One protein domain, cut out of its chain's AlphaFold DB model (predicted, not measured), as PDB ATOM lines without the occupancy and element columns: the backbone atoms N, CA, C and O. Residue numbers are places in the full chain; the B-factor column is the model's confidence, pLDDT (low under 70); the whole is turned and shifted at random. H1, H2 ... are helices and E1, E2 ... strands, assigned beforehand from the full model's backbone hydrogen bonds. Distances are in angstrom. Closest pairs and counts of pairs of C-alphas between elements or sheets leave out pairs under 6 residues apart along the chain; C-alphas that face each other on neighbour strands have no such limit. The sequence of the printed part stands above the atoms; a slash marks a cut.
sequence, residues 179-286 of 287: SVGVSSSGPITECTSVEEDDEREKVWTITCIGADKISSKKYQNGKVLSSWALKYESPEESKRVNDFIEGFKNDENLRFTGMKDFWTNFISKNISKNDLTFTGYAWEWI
ATOM      1  N   SER A 179      90.986 123.856 140.469       52.44
ATOM      2  CA  SER A 179      89.988 122.809 140.282       52.44
ATOM      3  C   SER A 179      89.276 123.025 138.951       52.44
ATOM      4  O   SER A 179      88.883 124.146 138.627       52.44
ATOM      5  N   VAL A 180      89.112 121.948 138.190       58.84
ATOM      6  CA  VAL A 180      88.269 121.915 136.989       58.84
ATOM      7  C   VAL A 180      86.822 122.211 137.377       58.84
ATOM      8  O   VAL A 180      86.387 121.796 138.453       58.84
ATOM      9  N   GLY A 181      86.089 122.910 136.511       58.03
ATOM     10  CA  GLY A 181      84.660 123.118 136.710       58.03
ATOM     11  C   GLY A 181      84.121 124.433 136.164       58.03
ATOM     12  O   GLY A 181      84.843 125.249 135.586       58.03
ATOM     13  N   VAL A 182      82.825 124.622 136.376       56.19
ATOM     14  CA  VAL A 182      82.073 125.839 136.083       56.19
ATOM     15  C   VAL A 182      81.758 126.541 137.396       56.19
ATOM     16  O   VAL A 182      81.184 125.952 138.312       56.19
ATOM     17  N   SER A 183      82.118 127.815 137.495       56.78
ATOM     18  CA  SER A 183      81.755 128.671 138.619       56.78
ATOM     19  C   SER A 183      81.074 129.933 138.117       56.78
ATOM     20  O   SER A 183      81.602 130.615 137.242       56.78
ATOM     21  N   SER A 184      79.928 130.269 138.702       54.00
ATOM     22  CA  SER A 184      79.214 131.513 138.412       54.00
ATOM     23  C   SER A 184      79.446 132.510 139.543       54.00
ATOM     24  O   SER A 184      79.106 132.237 140.696       54.00
ATOM     25  N   SER A 185      80.026 133.664 139.227       44.50
ATOM     26  CA  SER A 185      80.222 134.778 140.156       44.50
ATOM     27  C   SER A 185      79.399 135.976 139.668       44.50
ATOM     28  O   SER A 185      79.809 136.773 138.828       44.50
ATOM     29  N   GLY A 186      78.163 136.097 140.162       52.50
ATOM     30  CA  GLY A 186      77.248 137.156 139.722       52.50
ATOM     31  C   GLY A 186      76.848 137.006 138.239       52.50
ATOM     32  O   GLY A 186      76.325 135.955 137.883       52.50
ATOM     33  N   PRO A 187      77.038 138.024 137.371       56.84
ATOM     34  CA  PRO A 187      76.634 137.981 135.959       56.84
ATOM     35  C   PRO A 187      77.659 137.306 135.030       56.84
ATOM     36  O   PRO A 187      77.502 137.379 133.810       56.84
ATOM     37  N   ILE A 188      78.737 136.737 135.579       57.41
ATOM     38  CA  ILE A 188      79.820 136.120 134.813       57.41
ATOM     39  C   ILE A 188      79.914 134.642 135.179       57.41
ATOM     40  O   ILE A 188      80.006 134.282 136.354       57.41
ATOM     41  N   THR A 189      79.920 133.794 134.155       67.69
ATOM     42  CA  THR A 189      80.157 132.357 134.290       67.69
ATOM     43  C   THR A 189      81.554 132.028 133.789       67.69
ATOM     44  O   THR A 189      81.926 132.342 132.660       67.69
ATOM     45  N   GLU A 190      82.355 131.390 134.632       71.44
ATOM     46  CA  GLU A 190      83.724 130.995 134.323       71.44
ATOM     47  C   GLU A 190      83.812 129.476 134.212       71.44
ATOM     48  O   GLU A 190      83.402 128.750 135.113       71.44
ATOM     49  N   CYS A 191      84.356 128.992 133.099       73.88
ATOM     50  CA  CYS A 191      84.608 127.581 132.841       73.88
ATOM     51  C   CYS A 191      86.118 127.343 132.847       73.88
ATOM     52  O   CYS A 191      86.849 127.940 132.053       73.88
ATOM     53  N   THR A 192      86.583 126.455 133.719       73.81
ATOM     54  CA  THR A 192      87.986 126.045 133.799       73.81
ATOM     55  C   THR A 192      88.109 124.600 133.352       73.81
ATOM     56  O   THR A 192      87.494 123.703 133.927       73.81
ATOM     57  N   SER A 193      88.930 124.377 132.332       76.12
ATOM     58  CA  SER A 193      89.259 123.050 131.814       76.12
ATOM     59  C   SER A 193      90.764 122.822 131.862       76.12
ATOM     60  O   SER A 193      91.556 123.765 131.803       76.12
ATOM     61  N   VAL A 194      91.152 121.556 132.000       79.56
ATOM     62  CA  VAL A 194      92.552 121.128 132.022       79.56
ATOM     63  C   VAL A 194      92.766 120.029 130.997       79.56
ATOM     64  O   VAL A 194      91.904 119.166 130.803       79.56
ATOM     65  N   GLU A 195      93.920 120.091 130.351       78.94
ATOM     66  CA  GLU A 195      94.394 119.154 129.343       78.94
ATOM     67  C   GLU A 195      95.862 118.827 129.637       78.94
ATOM     68  O   GLU A 195      96.562 119.643 130.234       78.94
ATOM     69  N   GLU A 196      96.327 117.649 129.240       79.56
ATOM     70  CA  GLU A 196      97.754 117.315 129.245       79.56
ATOM     71  C   GLU A 196      98.269 117.405 127.808       79.56
ATOM     72  O   GLU A 196      97.588 116.945 126.888       79.56
ATOM     73  N   ASP A 197      99.425 118.036 127.609       74.00
ATOM     74  CA  ASP A 197     100.088 118.049 126.305       74.00
ATOM     75  C   ASP A 197     100.876 116.748 126.044       74.00
ATOM     76  O   ASP A 197     100.868 115.812 126.850       74.00
ATOM     77  N   ASP A 198     101.565 116.684 124.902       75.44
ATOM     78  CA  ASP A 198     102.367 115.520 124.498       75.44
ATOM     79  C   ASP A 198     103.513 115.199 125.484       75.44
ATOM     80  O   ASP A 198     103.947 114.048 125.590       75.44
ATOM     81  N   GLU A 199     103.980 116.196 126.239       74.88
ATOM     82  CA  GLU A 199     105.006 116.102 127.282       74.88
ATOM     83  C   GLU A 199     104.406 115.816 128.674       74.88
ATOM     84  O   GLU A 199     105.138 115.694 129.659       74.88
ATOM     85  N   ARG A 200     103.080 115.612 128.755       72.81
ATOM     86  CA  ARG A 200     102.289 115.437 129.988       72.81
ATOM     87  C   ARG A 200     102.289 116.668 130.890       72.81
ATOM     88  O   ARG A 200     102.040 116.564 132.095       72.81
ATOM     89  N   GLU A 201     102.552 117.841 130.326       71.75
ATOM     90  CA  GLU A 201     102.422 119.092 131.054       71.75
ATOM     91  C   GLU A 201     100.964 119.554 131.083       71.75
ATOM     92  O   GLU A 201     100.216 119.414 130.113       71.75
ATOM     93  N   LYS A 202     100.541 120.131 132.213       72.69
ATOM     94  CA  LYS A 202      99.164 120.603 132.382       72.69
ATOM     95  C   LYS A 202      98.953 121.927 131.659       72.69
ATOM     96  O   LYS A 202      99.493 122.963 132.056       72.69
ATOM     97  N   VAL A 203      98.073 121.901 130.669       77.38
ATOM     98  CA  VAL A 203      97.566 123.068 129.959       77.38
ATOM     99  C   VAL A 203      96.193 123.428 130.514       77.38
ATOM    100  O   VAL A 203      95.218 122.688 130.379       77.38
ATOM    101  N   TRP A 204      96.106 124.597 131.134       77.12
ATOM    102  CA  TRP A 204      94.865 125.132 131.679       77.12
ATOM    103  C   TRP A 204      94.187 126.029 130.657       77.12
ATOM    104  O   TRP A 204      94.823 126.896 130.064       77.12
ATOM    105  N   THR A 205      92.881 125.875 130.481       80.75
ATOM    106  CA  THR A 205      92.072 126.774 129.659       80.75
ATOM    107  C   THR A 205      90.967 127.379 130.510       80.75
ATOM    108  O   THR A 205      90.111 126.663 131.029       80.75
ATOM    109  N   ILE A 206      90.991 128.705 130.642       78.19
ATOM    110  CA  ILE A 206      89.975 129.477 131.361       78.19
ATOM    111  C   ILE A 206      89.124 130.200 130.330       78.19
ATOM    112  O   ILE A 206      89.654 130.972 129.526       78.19
ATOM    113  N   THR A 207      87.817 129.994 130.391       80.06
ATOM    114  CA  THR A 207      86.837 130.667 129.548       80.06
ATOM    115  C   THR A 207      85.884 131.467 130.421       80.06
ATOM    116  O   THR A 207      85.180 130.903 131.249       80.06
ATOM    117  N   CYS A 208      85.843 132.778 130.221       76.19
ATOM    118  CA  CYS A 208      84.954 133.695 130.923       76.19
ATOM    119  C   CYS A 208      83.817 134.105 129.990       76.19
ATOM    120  O   CYS A 208      84.053 134.633 128.897       76.19
ATOM    121  N   ILE A 209      82.594 133.874 130.442       74.19
ATOM    122  CA  ILE A 209      81.346 134.157 129.746       74.19
ATOM    123  C   ILE A 209      80.697 135.319 130.485       74.19
ATOM    124  O   ILE A 209      80.160 135.158 131.577       74.19
ATOM    125  N   GLY A 210      80.831 136.514 129.917       64.94
ATOM    126  CA  GLY A 210      80.194 137.719 130.431       64.94
ATOM    127  C   GLY A 210      78.872 138.000 129.728       64.94
ATOM    128  O   GLY A 210      78.455 137.272 128.829       64.94
ATOM    129  N   ALA A 211      78.238 139.112 130.093       64.81
ATOM    130  CA  ALA A 211      76.996 139.553 129.464       64.81
ATOM    131  C   ALA A 211      77.191 140.049 128.016       64.81
ATOM    132  O   ALA A 211      76.270 139.941 127.211       64.81
ATOM    133  N   ASP A 212      78.370 140.584 127.683       65.94
ATOM    134  CA  ASP A 212      78.692 141.255 126.413       65.94
ATOM    135  C   ASP A 212      79.595 140.431 125.478       65.94
ATOM    136  O   ASP A 212      79.628 140.660 124.264       65.94
ATOM    137  N   LYS A 213      80.360 139.490 126.032       76.62
ATOM    138  CA  LYS A 213      81.358 138.714 125.294       76.62
ATOM    139  C   LYS A 213      81.714 137.408 125.994       76.62
ATOM    140  O   LYS A 213      81.625 137.289 127.215       76.62
ATOM    141  N   ILE A 214      82.259 136.489 125.209       77.88
ATOM    142  CA  ILE A 214      83.021 135.332 125.673       77.88
ATOM    143  C   ILE A 214      84.497 135.632 125.466       77.88
ATOM    144  O   ILE A 214      84.901 136.181 124.441       77.88
ATOM    145  N   SER A 215      85.336 135.247 126.413       76.56
ATOM    146  CA  SER A 215      86.780 135.256 126.219       76.56
ATOM    147  C   SER A 215      87.389 133.988 126.771       76.56
ATOM    148  O   SER A 215      86.910 133.463 127.767       76.56
ATOM    149  N   SER A 216      88.445 133.502 126.133       80.50
ATOM    150  CA  SER A 216      89.179 132.345 126.621       80.50
ATOM    151  C   SER A 216      90.669 132.573 126.507       80.50
ATOM    152  O   SER A 216      91.159 133.282 125.619       80.50
ATOM    153  N   LYS A 217      91.395 131.979 127.442       76.00
ATOM    154  CA  LYS A 217      92.841 132.056 127.531       76.00
ATOM    155  C   LYS A 217      93.387 130.695 127.940       76.00
ATOM    156  O   LYS A 217      92.870 130.069 128.864       76.00
ATOM    157  N   LYS A 218      94.451 130.274 127.260       78.75
ATOM    158  CA  LYS A 218      95.193 129.048 127.558       78.75
ATOM    159  C   LYS A 218      96.505 129.371 128.258       78.75
ATOM    160  O   LYS A 218      97.195 130.310 127.852       78.75
ATOM    161  N   TYR A 219      96.865 128.560 129.243       71.81
ATOM    162  CA  TYR A 219      98.067 128.700 130.056       71.81
ATOM    163  C   TYR A 219      98.811 127.385 130.164       71.81
ATOM    164  O   TYR A 219      98.195 126.333 130.300       71.81
ATOM    165  N   GLN A 220     100.130 127.481 130.212       70.56
ATOM    166  CA  GLN A 220     101.024 126.379 130.541       70.56
ATOM    167  C   GLN A 220     102.172 126.949 131.366       70.56
ATOM    168  O   GLN A 220     102.757 127.968 130.990       70.56
ATOM    169  N   ASN A 221     102.441 126.354 132.530       62.91
ATOM    170  CA  ASN A 221     103.518 126.769 133.441       62.91
ATOM    171  C   ASN A 221     103.532 128.288 133.731       62.91
ATOM    172  O   ASN A 221     104.570 128.944 133.677       62.91
ATOM    173  N   GLY A 222     102.352 128.878 133.956       53.34
ATOM    174  CA  GLY A 222     102.195 130.312 134.236       53.34
ATOM    175  C   GLY A 222     102.326 131.246 133.021       53.34
ATOM    176  O   GLY A 222     102.133 132.453 133.161       53.34
ATOM    177  N   LYS A 223     102.600 130.726 131.816       61.47
ATOM    178  CA  LYS A 223     102.675 131.507 130.571       61.47
ATOM    179  C   LYS A 223     101.382 131.398 129.770       61.47
ATOM    180  O   LYS A 223     100.814 130.319 129.645       61.47
ATOM    181  N   VAL A 224     100.939 132.513 129.188       67.38
ATOM    182  CA  VAL A 224      99.791 132.538 128.266       67.38
ATOM    183  C   VAL A 224     100.226 131.983 126.912       67.38
ATOM    184  O   VAL A 224     101.064 132.582 126.244       67.38
ATOM    185  N   LEU A 225      99.632 130.866 126.496       74.69
ATOM    186  CA  LEU A 225      99.877 130.253 125.188       74.69
ATOM    187  C   LEU A 225      99.040 130.906 124.088       74.69
ATOM    188  O   LEU A 225      99.513 131.168 122.987       74.69
ATOM    189  N   SER A 226      97.759 131.144 124.373       77.69
ATOM    190  CA  SER A 226      96.828 131.740 123.418       77.69
ATOM    191  C   SER A 226      95.690 132.449 124.138       77.69
ATOM    192  O   SER A 226      95.355 132.132 125.280       77.69
ATOM    193  N   SER A 227      95.100 133.439 123.472       81.38
ATOM    194  CA  SER A 227      93.936 134.158 123.977       81.38
ATOM    195  C   SER A 227      93.028 134.580 122.833       81.38
ATOM    196  O   SER A 227      93.502 134.927 121.749       81.38
ATOM    197  N   TRP A 228      91.724 134.555 123.071       81.06
ATOM    198  CA  TRP A 228      90.735 135.062 122.135       81.06
ATOM    199  C   TRP A 228      89.546 135.670 122.879       81.06
ATOM    200  O   TRP A 228      89.279 135.360 124.040       81.06
ATOM    201  N   ALA A 229      88.831 136.557 122.194       76.50
ATOM    202  CA  ALA A 229      87.571 137.112 122.661       76.50
ATOM    203  C   ALA A 229      86.575 137.173 121.500       76.50
ATOM    204  O   ALA A 229      86.957 137.443 120.359       76.50
ATOM    205  N   LEU A 230      85.312 136.909 121.806       77.62
ATOM    206  CA  LEU A 230      84.181 136.893 120.894       77.62
ATOM    207  C   LEU A 230      83.074 137.743 121.511       77.62
ATOM    208  O   LEU A 230      82.637 137.468 122.622       77.62
ATOM    209  N   LYS A 231      82.656 138.798 120.818       79.62
ATOM    210  CA  LYS A 231      81.574 139.673 121.281       79.62
ATOM    211  C   LYS A 231      80.242 139.146 120.773       79.62
ATOM    212  O   LYS A 231      80.202 138.614 119.667       79.62
ATOM    213  N   TYR A 232      79.190 139.336 121.557       77.88
ATOM    214  CA  TYR A 232      77.834 139.077 121.093       77.88
ATOM    215  C   TYR A 232      77.338 140.226 120.221       77.88
ATOM    216  O   TYR A 232      77.631 141.394 120.488       77.88
ATOM    217  N   GLU A 233      76.567 139.891 119.196       80.38
ATOM    218  CA  GLU A 233      75.843 140.857 118.372       80.38
ATOM    219  C   GLU A 233      74.484 141.197 118.989       80.38
ATOM    220  O   GLU A 233      73.960 142.290 118.772       80.38
ATOM    221  N   SER A 234      73.929 140.294 119.806       76.75
ATOM    222  CA  SER A 234      72.649 140.504 120.482       76.75
ATOM    223  C   SER A 234      72.621 139.962 121.920       76.75
ATOM    224  O   SER A 234      73.290 138.975 122.237       76.75
ATOM    225  N   PRO A 235      71.799 140.547 122.813       72.25
ATOM    226  CA  PRO A 235      71.582 140.005 124.158       72.25
ATOM    227  C   PRO A 235      70.998 138.582 124.171       72.25
ATOM    228  O   PRO A 235      71.184 137.844 125.139       72.25
ATOM    229  N   GLU A 236      70.305 138.177 123.102       76.50
ATOM    230  CA  GLU A 236      69.753 136.826 122.945       76.50
ATOM    231  C   GLU A 236      70.855 135.765 122.828       76.50
ATOM    232  O   GLU A 236      70.710 134.664 123.359       76.50
ATOM    233  N   GLU A 237      71.977 136.097 122.182       79.69
ATOM    234  CA  GLU A 237      73.145 135.214 122.086       79.69
ATOM    235  C   GLU A 237      73.780 134.985 123.453       79.69
ATOM    236  O   GLU A 237      74.053 133.842 123.812       79.69
ATOM    237  N   SER A 238      73.940 136.058 124.232       74.81
ATOM    238  CA  SER A 238      74.445 136.006 125.605       74.81
ATOM    239  C   SER A 238      73.575 135.115 126.488       74.81
ATOM    240  O   SER A 238      74.068 134.192 127.133       74.81
ATOM    241  N   LYS A 239      72.251 135.320 126.441       79.88
ATOM    242  CA  LYS A 239      71.297 134.485 127.175       79.88
ATOM    243  C   LYS A 239      71.391 133.021 126.749       79.88
ATOM    244  O   LYS A 239      71.503 132.150 127.595       79.88
ATOM    245  N   ARG A 240      71.419 132.743 125.444       83.06
ATOM    246  CA  ARG A 240      71.514 131.374 124.922       83.06
ATOM    247  C   ARG A 240      72.804 130.671 125.341       83.06
ATOM    248  O   ARG A 240      72.787 129.465 125.567       83.06
ATOM    249  N   VAL A 241      73.916 131.399 125.399       83.50
ATOM    250  CA  VAL A 241      75.199 130.874 125.875       83.50
ATOM    251  C   VAL A 241      75.138 130.564 127.372       83.50
ATOM    252  O   VAL A 241      75.568 129.484 127.770       83.50
ATOM    253  N   ASN A 242      74.562 131.456 128.180       78.62
ATOM    254  CA  ASN A 242      74.384 131.224 129.615       78.62
ATOM    255  C   ASN A 242      73.446 130.039 129.885       78.62
ATOM    256  O   ASN A 242      73.858 129.097 130.554       78.62
ATOM    257  N   ASP A 243      72.260 130.013 129.266       83.75
ATOM    258  CA  ASP A 243      71.288 128.913 129.374       83.75
ATOM    259  C   ASP A 243      71.920 127.564 128.967       83.75
ATOM    260  O   ASP A 243      71.622 126.508 129.527       83.75
ATOM    261  N   PHE A 244      72.813 127.580 127.971       85.19
ATOM    262  CA  PHE A 244      73.532 126.389 127.529       85.19
ATOM    263  C   PHE A 244      74.524 125.883 128.577       85.19
ATOM    264  O   PHE A 244      74.583 124.676 128.814       85.19
ATOM    265  N   ILE A 245      75.282 126.788 129.201       83.25
ATOM    266  CA  ILE A 245      76.276 126.443 130.221       83.25
ATOM    267  C   ILE A 245      75.624 126.040 131.544       83.25
ATOM    268  O   ILE A 245      76.088 125.089 132.165       83.25
ATOM    269  N   GLU A 246      74.500 126.653 131.921       78.88
ATOM    270  CA  GLU A 246      73.674 126.215 133.059       78.88
ATOM    271  C   GLU A 246      73.179 124.766 132.908       78.88
ATOM    272  O   GLU A 246      72.870 124.093 133.891       78.88
ATOM    273  N   GLY A 247      73.137 124.247 131.677       79.81
ATOM    274  CA  GLY A 247      72.803 122.856 131.387       79.81
ATOM    275  C   GLY A 247      73.906 121.834 131.697       79.81
ATOM    276  O   GLY A 247      73.695 120.648 131.410       79.81
ATOM    277  N   PHE A 248      75.065 122.257 132.210       78.50
ATOM    278  CA  PHE A 248      76.180 121.402 132.635       78.50
ATOM    279  C   PHE A 248      76.374 121.486 134.149       78.50
ATOM    280  O   PHE A 248      76.006 122.471 134.786       78.50
ATOM    281  N   LYS A 249      76.954 120.442 134.746       74.12
ATOM    282  CA  LYS A 249      77.254 120.466 136.181       74.12
ATOM    283  C   LYS A 249      78.526 121.266 136.458       74.12
ATOM    284  O   LYS A 249      79.452 121.286 135.651       74.12
ATOM    285  N   ASN A 250      78.589 121.860 137.646       68.38
ATOM    286  CA  ASN A 250      79.697 122.717 138.067       68.38
ATOM    287  C   ASN A 250      81.046 121.989 138.184       68.38
ATOM    288  O   ASN A 250      82.079 122.640 138.188       68.38
ATOM    289  N   ASP A 251      81.060 120.664 138.286       63.34
ATOM    290  CA  ASP A 251      82.259 119.825 138.380       63.34
ATOM    291  C   ASP A 251      82.690 119.211 137.033       63.34
ATOM    292  O   ASP A 251      83.722 118.544 136.953       63.34
ATOM    293  N   GLU A 252      81.928 119.431 135.957       72.25
ATOM    294  CA  GLU A 252      82.226 118.847 134.649       72.25
ATOM    295  C   GLU A 252      83.359 119.592 133.922       72.25
ATOM    296  O   GLU A 252      83.403 120.822 133.852       72.25
ATOM    297  N   ASN A 253      84.281 118.829 133.324       76.12
ATOM    298  CA  ASN A 253      85.363 119.380 132.510       76.12
ATOM    299  C   ASN A 253      84.846 119.773 131.119       76.12
ATOM    300  O   ASN A 253      84.676 118.924 130.239       76.12
ATOM    301  N   LEU A 254      84.599 121.064 130.905       81.56
ATOM    302  CA  LEU A 254      84.054 121.577 129.648       81.56
ATOM    303  C   LEU A 254      85.167 122.039 128.688       81.56
ATOM    304  O   LEU A 254      85.300 123.235 128.419       81.56
ATOM    305  N   ARG A 255      85.966 121.109 128.143       80.56
ATOM    306  CA  ARG A 255      87.085 121.426 127.220       80.56
ATOM    307  C   ARG A 255      86.636 122.215 125.989       80.56
ATOM    308  O   ARG A 255      87.323 123.143 125.559       80.56
ATOM    309  N   PHE A 256      85.443 121.918 125.462       83.69
ATOM    310  CA  PHE A 256      84.882 122.646 124.315       83.69
ATOM    311  C   PHE A 256      84.769 124.164 124.558       83.69
ATOM    312  O   PHE A 256      84.830 124.942 123.605       83.69
ATOM    313  N   THR A 257      84.648 124.614 125.816       83.00
ATOM    314  CA  THR A 257      84.512 126.044 126.143       83.00
ATOM    315  C   THR A 257      85.747 126.847 125.736       83.00
ATOM    316  O   THR A 257      85.633 128.028 125.422       83.00
ATOM    317  N   GLY A 258      86.919 126.213 125.653       80.88
ATOM    318  CA  GLY A 258      88.148 126.839 125.171       80.88
ATOM    319  C   GLY A 258      88.206 127.088 123.659       80.88
ATOM    320  O   GLY A 258      89.114 127.776 123.179       80.88
ATOM    321  N   MET A 259      87.274 126.525 122.883       83.75
ATOM    322  CA  MET A 259      87.337 126.492 121.422       83.75
ATOM    323  C   MET A 259      86.570 127.663 120.802       83.75
ATOM    324  O   MET A 259      85.343 127.716 120.831       83.75
ATOM    325  N   LYS A 260      87.287 128.588 120.156       84.94
ATOM    326  CA  LYS A 260      86.669 129.733 119.464       84.94
ATOM    327  C   LYS A 260      85.688 129.303 118.362       84.94
ATOM    328  O   LYS A 260      84.617 129.897 118.216       84.94
ATOM    329  N   ASP A 261      86.053 128.280 117.592       86.38
ATOM    330  CA  ASP A 261      85.248 127.783 116.471       86.38
ATOM    331  C   ASP A 261      83.915 127.190 116.941       86.38
ATOM    332  O   ASP A 261      82.897 127.383 116.276       86.38
ATOM    333  N   PHE A 262      83.899 126.534 118.107       87.62
ATOM    334  CA  PHE A 262      82.666 126.048 118.722       87.62
ATOM    335  C   PHE A 262      81.714 127.219 118.971       87.62
ATOM    336  O   PHE A 262      80.614 127.251 118.427       87.62
ATOM    337  N   TRP A 263      82.162 128.239 119.707       87.06
ATOM    338  CA  TRP A 263      81.316 129.386 120.045       87.06
ATOM    339  C   TRP A 263      80.825 130.151 118.820       87.06
ATOM    340  O   TRP A 263      79.660 130.539 118.763       87.06
ATOM    341  N   THR A 264      81.679 130.297 117.809       87.00
ATOM    342  CA  THR A 264      81.310 130.942 116.542       87.00
ATOM    343  C   THR A 264      80.178 130.181 115.844       87.00
ATOM    344  O   THR A 264      79.191 130.780 115.414       87.00
ATOM    345  N   ASN A 265      80.274 128.851 115.776       86.44
ATOM    346  CA  ASN A 265      79.244 128.011 115.166       86.44
ATOM    347  C   ASN A 265      77.973 127.918 116.022       86.44
ATOM    348  O   ASN A 265      76.869 127.884 115.478       86.44
ATOM    349  N   PHE A 266      78.114 127.898 117.349       86.06
ATOM    350  CA  PHE A 266      76.996 127.819 118.285       86.06
ATOM    351  C   PHE A 266      76.128 129.075 118.196       86.06
ATOM    352  O   PHE A 266      74.909 128.979 118.017       86.06
ATOM    353  N   ILE A 267      76.764 130.249 118.224       85.81
ATOM    354  CA  ILE A 267      76.106 131.547 118.037       85.81
ATOM    355  C   ILE A 267      75.435 131.607 116.659       85.81
ATOM    356  O   ILE A 267      74.248 131.917 116.579       85.81
ATOM    357  N   SER A 268      76.121 131.139 115.610       84.06
ATOM    358  CA  SER A 268      75.576 131.041 114.243       84.06
ATOM    359  C   SER A 268      74.456 130.001 114.068       84.06
ATOM    360  O   SER A 268      73.973 129.814 112.956       84.06
ATOM    361  N   LYS A 269      74.029 129.313 115.140       80.56
ATOM    362  CA  LYS A 269      72.990 128.259 115.135       80.56
ATOM    363  C   LYS A 269      73.331 127.039 114.268       80.56
ATOM    364  O   LYS A 269      72.442 126.261 113.942       80.56
ATOM    365  N   ASN A 270      74.610 126.834 113.958       79.56
ATOM    366  CA  ASN A 270      75.076 125.698 113.160       79.56
ATOM    367  C   ASN A 270      75.317 124.434 113.994       79.56
ATOM    368  O   ASN A 270      75.400 123.351 113.427       79.56
ATOM    369  N   ILE A 271      75.452 124.571 115.316       81.88
ATOM    370  CA  ILE A 271      75.698 123.461 116.247       81.88
ATOM    371  C   ILE A 271      74.858 123.605 117.525       81.88
ATOM    372  O   ILE A 271      74.340 124.681 117.848       81.88
ATOM    373  N   SER A 272      74.736 122.504 118.257       78.75
ATOM    374  CA  SER A 272      73.893 122.306 119.433       78.75
ATOM    375  C   SER A 272      74.571 121.397 120.471       78.75
ATOM    376  O   SER A 272      75.667 120.886 120.252       78.75
ATOM    377  N   LYS A 273      73.902 121.147 121.609       74.31
ATOM    378  CA  LYS A 273      74.400 120.223 122.647       74.31
ATOM    379  C   LYS A 273      74.637 118.804 122.119       74.31
ATOM    380  O   LYS A 273      75.534 118.128 122.601       74.31
ATOM    381  N   ASN A 274      73.852 118.366 121.135       80.44
ATOM    382  CA  ASN A 274      73.939 117.012 120.581       80.44
ATOM    383  C   ASN A 274      75.213 116.787 119.756       80.44
ATOM    384  O   ASN A 274      75.566 115.645 119.487       80.44
ATOM    385  N   ASP A 275      75.891 117.868 119.372       82.44
ATOM    386  CA  ASP A 275      77.157 117.830 118.643       82.44
ATOM    387  C   ASP A 275      78.362 117.707 119.597       82.44
ATOM    388  O   ASP A 275      79.506 117.613 119.155       82.44
ATOM    389  N   LEU A 276      78.122 117.708 120.915       84.06
ATOM    390  CA  LEU A 276      79.138 117.454 121.930       84.06
ATOM    391  C   LEU A 276      79.187 115.974 122.300       84.06
ATOM    392  O   LEU A 276      78.164 115.328 122.522       84.06
ATOM    393  N   THR A 277      80.405 115.461 122.443       84.38
ATOM    394  CA  THR A 277      80.663 114.094 122.896       84.38
ATOM    395  C   THR A 277      81.279 114.131 124.286       84.38
ATOM    396  O   THR A 277      82.228 114.873 124.538       84.38
ATOM    397  N   PHE A 278      80.751 113.316 125.198       82.56
ATOM    398  CA  PHE A 278      81.369 113.097 126.499       82.56
ATOM    399  C   PHE A 278      82.361 111.933 126.406       82.56
ATOM    400  O   PHE A 278      81.967 110.804 126.114       82.56
ATOM    401  N   THR A 279      83.644 112.190 126.662       78.00
ATOM    402  CA  THR A 279      84.735 111.201 126.545       78.00
ATOM    403  C   THR A 279      84.930 110.349 127.805       78.00
ATOM    404  O   THR A 279      85.875 109.567 127.894       78.00
ATOM    405  N   GLY A 280      84.049 110.486 128.800       74.50
ATOM    406  CA  GLY A 280      84.158 109.831 130.108       74.50
ATOM    407  C   GLY A 280      84.811 110.704 131.182       74.50
ATOM    408  O   GLY A 280      84.566 110.483 132.364       74.50
ATOM    409  N   TYR A 281      85.586 111.718 130.782       74.69
ATOM    410  CA  TYR A 281      86.250 112.662 131.692       74.69
ATOM    411  C   TYR A 281      86.087 114.135 131.283       74.69
ATOM    412  O   TYR A 281      86.327 115.016 132.107       74.69
ATOM    413  N   ALA A 282      85.684 114.421 130.039       79.75
ATOM    414  CA  ALA A 282      85.437 115.777 129.561       79.75
ATOM    415  C   ALA A 282      84.362 115.825 128.468       79.75
ATOM    416  O   ALA A 282      84.112 114.844 127.768       79.75
ATOM    417  N   TRP A 283      83.745 116.995 128.314       80.31
ATOM    418  CA  TRP A 283      82.913 117.324 127.160       80.31
ATOM    419  C   TRP A 283      83.768 117.946 126.058       80.31
ATOM    420  O   TRP A 283      84.419 118.976 126.262       80.31
ATOM    421  N   GLU A 284      83.728 117.339 124.876       84.12
ATOM    422  CA  GLU A 284      84.519 117.733 123.715       84.12
ATOM    423  C   GLU A 284      83.625 117.979 122.496       84.12
ATOM    424  O   GLU A 284      82.565 117.369 122.335       84.12
ATOM    425  N   TRP A 285      84.067 118.887 121.626       82.56
ATOM    426  CA  TRP A 285      83.451 119.120 120.325       82.56
ATOM    427  C   TRP A 285      84.363 118.542 119.243       82.56
ATOM    428  O   TRP A 285      85.448 119.069 118.994       82.56
ATOM    429  N   ILE A 286      83.931 117.435 118.636       74.19
ATOM    430  CA  ILE A 286      84.664 116.742 117.574       74.19
ATOM    431  C   ILE A 286      84.074 117.203 116.241       74.19
ATOM    432  O   ILE A 286      82.873 117.061 116.014       74.19
TER     433      ILE A 286
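This is residues 179 to 286 of the 287 residues of an uncharacterized protein of Lachnospiraceae bacterium KH1T2 (UniProt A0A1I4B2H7). A twisted wall of five antiparallel strands, four long ones, E2 to E5, and the shorter E1 at one edge, has H1 and H2 over one face, H1 towards one end and H2 over the inner strands, while H3 only grazes the sheet near E4 and E5. A small hairpin, E6 and E7, packs on H2 through E7 and keeps clear of the five-strand sheet. The printed part has 108 residues with seven named strands and three named helices, in the order E1 E2 E3 E4 E5 H1 H2 H3 E6 E7, and its class is mixed, helices and strands. The large sheet has the order E1 E2 E3 E4 E5, a meander, each strand the antiparallel neighbour of the one before. The whole is compact, with a radius of gyration of the C-alphas of 13.3 A, and spans 41 by 27 by 24 A, only just elongated.

E1, residues 181 to 185, begins at C-alpha 181 (84.660, 123.118, 136.710). E2, residues 188 to 196, is 26.6 A long; E3, residues 202 to 209, 22.5 A; E4, residues 213 to 220, 23.8 A; and E5, residues 223 to 231, 24.5 A, with a bend of 50 degrees at residue 226. H1, residues 235 to 246, begins at C-alpha 235 (71.582, 140.005, 124.158) and is 16.5 A long. H2 is residues 255 to 258 and H3 residues 260 to 267. E6, residues 276 to 278, precedes E7, residues 283 to 285, which ends at C-alpha 285 (83.451, 119.120, 120.325).

E1 and E5 are the edge strands. The hairpin E1 and E2 has N 183 and O 190 within hydrogen-bond range at 2.9 A; E2 and E3 have N 191 and O 207 at 2.8 A; E3 and E4, N 206 and O 217 at 2.9 A; E4 and E5, N 216 and O 228 at 2.9 A. H1 is on this sheet, slantwise to the strands at 53 degrees to E2 on the local plane, with a height over the sheet of 9.3 A. H2 is on the same face at 6.7 A; its closest C-alpha pair with E2 is Ser 193 and Arg 255, 5.3 A apart. H3 only grazes the sheet, with its residues 260 to 264. H1 and H3 are close but not clearly touching, the closest C-alphas being those of Glu 237 and Ile 267, 6.2 A apart. The closest C-alphas of H2 and E7 are those of Phe 256 and Glu 284, 5.0 A apart. In the hairpin E6 and E7, N 277 and O 284 are 2.9 A apart, within hydrogen-bond range. Every O i to N i+4 pair is within range in H1 and H3; H2 is too short for one.

The C-alphas farthest apart, those of Glu 199 and Pro 235, are 41.2 A apart. The printed part has no cut and no long link. Mean pLDDT of the printed part is 75.4; 20 residues are under 70, namely 179 to 189, 210 to 212, 221 to 224 and 250 to 251.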